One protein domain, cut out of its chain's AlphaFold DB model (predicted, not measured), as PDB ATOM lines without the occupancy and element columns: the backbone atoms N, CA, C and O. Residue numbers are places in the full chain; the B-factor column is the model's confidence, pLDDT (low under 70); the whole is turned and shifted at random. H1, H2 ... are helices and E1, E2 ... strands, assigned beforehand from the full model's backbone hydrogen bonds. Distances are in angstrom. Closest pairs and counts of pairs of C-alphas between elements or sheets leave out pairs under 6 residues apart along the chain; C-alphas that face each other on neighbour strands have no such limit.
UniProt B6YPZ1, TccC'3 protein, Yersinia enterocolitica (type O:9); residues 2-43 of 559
ATOM      1  N   THR A   2       8.479  49.453  44.791       90.19
ATOM      2  CA  THR A   2       9.529  48.452  45.104       90.19
ATOM      3  C   THR A   2       9.039  47.303  45.991       90.19
ATOM      4  O   THR A   2       9.738  46.314  46.152       90.19
ATOM      5  N   ASN A   3       7.844  47.406  46.573       90.94
ATOM      6  CA  ASN A   3       7.228  46.361  47.385       90.94
ATOM      7  C   ASN A   3       5.713  46.382  47.163       90.94
ATOM      8  O   ASN A   3       5.130  47.464  47.072       90.94
ATOM      9  N   ILE A   4       5.084  45.208  47.150       89.50
ATOM     10  CA  ILE A   4       3.639  45.039  47.342       89.50
ATOM     11  C   ILE A   4       3.463  44.213  48.618       89.50
ATOM     12  O   ILE A   4       3.825  43.038  48.641       89.50
ATOM     13  N   LYS A   5       2.929  44.819  49.684       89.81
ATOM     14  CA  LYS A   5       2.560  44.098  50.911       89.81
ATOM     15  C   LYS A   5       1.080  43.721  50.870       89.81
ATOM     16  O   LYS A   5       0.237  44.592  50.663       89.81
ATOM     17  N   HIS A   6       0.775  42.454  51.131       87.00
ATOM     18  CA  HIS A   6      -0.551  42.034  51.573       87.00
ATOM     19  C   HIS A   6      -0.624  42.135  53.102       87.00
ATOM     20  O   HIS A   6       0.326  41.766  53.796       87.00
ATOM     21  N   ILE A   7      -1.741  42.658  53.609       87.19
ATOM     22  CA  ILE A   7      -2.062  42.707  55.038       87.19
ATOM     23  C   ILE A   7      -3.377  41.951  55.212       87.19
ATOM     24  O   ILE A   7      -4.369  42.325  54.584       87.19
ATOM     25  N   GLY A   8      -3.383  40.888  56.013       83.12
ATOM     26  CA  GLY A   8      -4.535  39.988  56.109       83.12
ATOM     27  C   GLY A   8      -4.308  38.820  57.065       83.12
ATOM     28  O   GLY A   8      -3.523  38.922  58.001       83.12
ATOM     29  N   ALA A   9      -4.993  37.696  56.835       82.94
ATOM     30  CA  ALA A   9      -4.834  36.493  57.662       82.94
ATOM     31  C   ALA A   9      -3.428  35.863  57.545       82.94
ATOM     32  O   ALA A   9      -2.943  35.259  58.499       82.94
ATOM     33  N   THR A  10      -2.768  36.050  56.397       82.81
ATOM     34  CA  THR A  10      -1.386  35.627  56.137       82.81
ATOM     35  C   THR A  10      -0.620  36.799  55.531       82.81
ATOM     36  O   THR A  10      -0.700  37.038  54.327       82.81
ATOM     37  N   ASP A  11       0.109  37.553  56.350       89.06
ATOM     38  CA  ASP A  11       0.927  38.682  55.889       89.06
ATOM     39  C   ASP A  11       2.085  38.216  54.984       89.06
ATOM     40  O   ASP A  11       2.873  37.348  55.359       89.06
ATOM     41  N   TYR A  12       2.238  38.839  53.811       89.06
ATOM     42  CA  TYR A  12       3.376  38.605  52.911       89.06
ATOM     43  C   TYR A  12       3.783  39.871  52.144       89.06
ATOM     44  O   TYR A  12       2.999  40.809  51.983       89.06
ATOM     45  N   VAL A  13       5.032  39.906  51.665       89.88
ATOM     46  CA  VAL A  13       5.593  41.031  50.900       89.88
ATOM     47  C   VAL A  13       6.240  40.519  49.617       89.88
ATOM     48  O   VAL A  13       7.274  39.855  49.661       89.88
ATOM     49  N   ASN A  14       5.679  40.898  48.472       90.88
ATOM     50  CA  ASN A  14       6.334  40.756  47.177       90.88
ATOM     51  C   ASN A  14       7.335  41.910  47.026       90.88
ATOM     52  O   ASN A  14       6.955  43.032  46.675       90.88
ATOM     53  N   LYS A  15       8.607  41.645  47.334       93.94
ATOM     54  CA  LYS A  15       9.709  42.598  47.158       93.94
ATOM     55  C   LYS A  15      10.175  42.620  45.704       93.94
ATOM     56  O   LYS A  15      10.246  41.583  45.052       93.94
ATOM     57  N   ILE A  16      10.509  43.806  45.209       95.69
ATOM     58  CA  ILE A  16      10.984  44.050  43.848       95.69
ATOM     59  C   ILE A  16      12.310  44.802  43.957       95.69
ATOM     60  O   ILE A  16      12.320  45.978  44.330       95.69
ATOM     61  N   ASP A  17      13.415  44.135  43.634       96.38
ATOM     62  CA  ASP A  17      14.706  44.816  43.538       96.38
ATOM     63  C   ASP A  17      14.801  45.536  42.193       96.38
ATOM     64  O   ASP A  17      14.330  45.030  41.169       96.38
ATOM     65  N   ILE A  18      15.373  46.737  42.213       96.94
ATOM     66  CA  ILE A  18      15.482  47.647  41.070       96.94
ATOM     67  C   ILE A  18      16.963  47.857  40.770       96.94
ATOM     68  O   ILE A  18      17.770  47.939  41.694       96.94
ATOM     69  N   SER A  19      17.297  47.950  39.487       97.38
ATOM     70  CA  SER A  19      18.632  48.317  39.022       97.38
ATOM     71  C   SER A  19      19.057  49.696  39.537       97.38
ATOM     72  O   SER A  19      18.257  50.629  39.570       97.38
ATOM     73  N   GLU A  20      20.331  49.854  39.896       96.81
ATOM     74  CA  GLU A  20      20.894  51.153  40.293       96.81
ATOM     75  C   GLU A  20      21.098  52.103  39.099       96.81
ATOM     76  O   GLU A  20      21.202  53.312  39.292       96.81
ATOM     77  N   CYS A  21      21.141  51.580  37.865       96.38
ATOM     78  CA  CYS A  21      21.396  52.359  36.649       96.38
ATOM     79  C   CYS A  21      20.190  52.480  35.699       96.38
ATOM     80  O   CYS A  21      20.280  53.182  34.691       96.38
ATOM     81  N   SER A  22      19.060  51.827  35.991       97.25
ATOM     82  CA  SER A  22      17.892  51.815  35.101       97.25
ATOM     83  C   SER A  22      16.563  51.698  35.861       97.25
ATOM     84  O   SER A  22      16.512  51.664  37.087       97.25
ATOM     85  N   ASN A  23      15.446  51.627  35.127       97.50
ATOM     86  CA  ASN A  23      14.144  51.283  35.705       97.50
ATOM     87  C   ASN A  23      13.823  49.773  35.620       97.50
ATOM     88  O   ASN A  23      12.691  49.394  35.934       97.50
ATOM     89  N   HIS A  24      14.769  48.912  35.228       98.06
ATOM     90  CA  HIS A  24      14.616  47.456  35.296       98.06
ATOM     91  C   HIS A  24      14.428  46.993  36.743       98.06
ATOM     92  O   HIS A  24      14.988  47.566  37.679       98.06
ATOM     93  N   GLY A  25      13.621  45.954  36.942       96.69
ATOM     94  CA  GLY A  25      13.389  45.405  38.271       96.69
ATOM     95  C   GLY A  25      12.680  44.063  38.235       96.69
ATOM     96  O   GLY A  25      11.837  43.824  37.371       96.69
ATOM     97  N   LEU A  26      13.032  43.200  39.182       96.25
ATOM     98  CA  LEU A  26      12.607  41.805  39.247       96.25
ATOM     99  C   LEU A  26      12.010  41.497  40.621       96.25
ATOM    100  O   LEU A  26      12.419  42.074  41.630       96.25
ATOM    101  N   LEU A  27      11.068  40.553  40.668       94.62
ATOM    102  CA  LEU A  27      10.588  39.990  41.929       94.62
ATOM    103  C   LEU A  27      11.752  39.284  42.641       94.62
ATOM    104  O   LEU A  27      12.359  38.379  42.069       94.62
ATOM    105  N   ASN A  28      12.038  39.668  43.883       90.88
ATOM    106  CA  ASN A  28      13.038  39.002  44.708       90.88
ATOM    107  C   ASN A  28      12.412  37.754  45.376       90.88
ATOM    108  O   ASN A  28      11.449  37.906  46.132       90.88
ATOM    109  N   PRO A  29      12.935  36.535  45.134       78.12
ATOM    110  CA  PRO A  29      12.403  35.297  45.706       78.12
ATOM    111  C   PRO A  29      12.930  34.973  47.122       78.12
ATOM    112  O   PRO A  29      12.627  33.904  47.648       78.12
ATOM    113  N   GLY A  30      13.751  35.831  47.739       77.38
ATOM    114  CA  GLY A  30      14.456  35.525  48.985       77.38
ATOM    115  C   GLY A  30      14.817  36.737  49.853       77.38
ATOM    116  O   GLY A  30      14.217  37.805  49.775       77.38
ATOM    117  N   LYS A  31      15.795  36.541  50.751       69.44
ATOM    118  CA  LYS A  31      16.204  37.535  51.768       69.44
ATOM    119  C   LYS A  31      17.359  38.453  51.339       69.44
ATOM    120  O   LYS A  31      17.609  39.447  52.011       69.44
ATOM    121  N   ILE A  32      18.074  38.112  50.268       84.00
ATOM    122  CA  ILE A  32      19.253  38.840  49.768       84.00
ATOM    123  C   ILE A  32      18.835  39.646  48.535       84.00
ATOM    124  O   ILE A  32      18.056  39.145  47.727       84.00
ATOM    125  N   ASN A  33      19.321  40.879  48.387       89.81
ATOM    126  CA  ASN A  33      19.034  41.707  47.212       89.81
ATOM    127  C   ASN A  33      19.657  41.101  45.942       89.81
ATOM    128  O   ASN A  33      20.805  40.657  45.964       89.81
ATOM    129  N   LEU A  34      18.936  41.152  44.823       93.06
ATOM    130  CA  LEU A  34      19.501  40.903  43.497       93.06
ATOM    131  C   LEU A  34      20.477  42.038  43.138       93.06
ATOM    132  O   LEU A  34      20.183  43.207  43.386       93.06
ATOM    133  N   SER A  35      21.632  41.711  42.552       95.56
ATOM    134  CA  SER A  35      22.590  42.730  42.102       95.56
ATOM    135  C   SER A  35      22.098  43.445  40.842       95.56
ATOM    136  O   SER A  35      21.428  42.842  40.001       95.56
ATOM    137  N   THR A  36      22.525  44.695  40.646       96.56
ATOM    138  CA  THR A  36      22.308  45.450  39.399       96.56
ATOM    139  C   THR A  36      22.711  44.635  38.162       96.56
ATOM    140  O   THR A  36      21.936  44.526  37.219       96.56
ATOM    141  N   SER A  37      23.855  43.941  38.195       96.94
ATOM    142  CA  SER A  37      24.291  43.047  37.109       96.94
ATOM    143  C   SER A  37      23.347  41.860  36.852       96.94
ATOM    144  O   SER A  37      23.097  41.507  35.698       96.94
ATOM    145  N   HIS A  38      22.782  41.246  37.897       95.12
ATOM    146  CA  HIS A  38      21.790  40.179  37.745       95.12
ATOM    147  C   HIS A  38      20.462  40.709  37.185       95.12
ATOM    148  O   HIS A  38      19.848  40.060  36.341       95.12
ATOM    149  N   ILE A  39      20.031  41.896  37.619       97.25
ATOM    150  CA  ILE A  39      18.815  42.540  37.110       97.25
ATOM    151  C   ILE A  39      18.986  42.861  35.621       97.25
ATOM    152  O   ILE A  39      18.212  42.356  34.814       97.25
ATOM    153  N   GLU A  40      20.028  43.603  35.238       98.00
ATOM    154  CA  GLU A  40      20.285  43.981  33.839       98.00
ATOM    155  C   GLU A  40      20.471  42.759  32.922       98.00
ATOM    156  O   GLU A  40      19.897  42.700  31.837       98.00
ATOM    157  N   SER A  41      21.184  41.718  33.372       97.12
ATOM    158  CA  SER A  41      21.359  40.487  32.579       97.12
ATOM    159  C   SER A  41      20.061  39.716  32.295       97.12
ATOM    160  O   SER A  41      20.052  38.889  31.380       97.12
ATOM    161  N   ASN A  42      18.953  40.012  32.986       97.50
ATOM    162  CA  ASN A  42      17.624  39.464  32.698       97.50
ATOM    163  C   ASN A  42      16.792  40.307  31.714       97.50
ATOM    164  O   ASN A  42      15.705  39.866  31.347       97.50
ATOM    165  N   PHE A  43      17.288  41.444  31.222       98.50
ATOM    166  CA  PHE A  43      16.657  42.231  30.153       98.50
ATOM    167  C   PHE A  43      17.489  42.172  28.859       98.50
ATOM    168  O   PHE A  43      18.662  41.784  28.874       98.50
TER     169      PHE A  43
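AT A GLANCE: This is residues 2 to 43 of the 559 residues of the protein "TccC'3 protein" of Yersinia enterocolitica (type O:9) (UniProt B6YPZ1). A long, narrow ribbon of three strands runs along a rod, with E2 as its spine; E1 lies beside the first part of E2 and E3 beside its last part, and the short helix H1 sits near the E3 end, only grazing the sheet. The printed part has 42 residues, with three named strands and then one named helix along the chain: E1, E2, E3, H1. The sheet order is E1, E2, E3, all antiparallel, and the class is mixed, with under half of the residues in named elements. The whole is loose, with a radius of gyration of the C-alphas of 11.7 A and spans of 36 by 17 by 14 A.

IN THESE COORDINATES: Find C-alpha 12 at (3.376, 38.605, 52.911); from there E2, residues 12 to 18, runs 19.2 A to C-alpha 18 at (15.482, 47.647, 41.070). E1 is residues 3 to 6, 9.8 A long, and E3 is residues 25 to 27, 7.1 A. H1, residues 36 to 41, spans 8.5 A and ends at C-alpha 41 at (21.359, 40.487, 32.579).

HOW THE PARTS SIT: Look first at E2, the inner strand of a meander, each strand the antiparallel neighbour of the one before. Its pairing is staggered: residues 12 to 15 pair with E1, and 16 to 18 with E3. In the hairpin E1 and E2, at 172 degrees, N 14 and O 4 are 2.8 A apart; in the hairpin E2 and E3, at 155 degrees, N 17 and O 26 are 3.0 A apart, both within hydrogen-bond range. The edge strands E1 and E3 are apart. H1 is on the sheet but only grazes it, with residues 36 to 40; its closest C-alphas to E3 are those of Ile 39 and Gly 25, 6.2 A apart. In H1 every O i to N i+4 pair is within hydrogen-bond range.

THE WHOLE: The C-alphas farthest apart, of Ala 9 and Cys 21, are 37.2 A apart. The printed part has no cut and no long link; E1 to E2 is tight. Mean pLDDT of the printed part is 91.7, and Lys 31 is under 70.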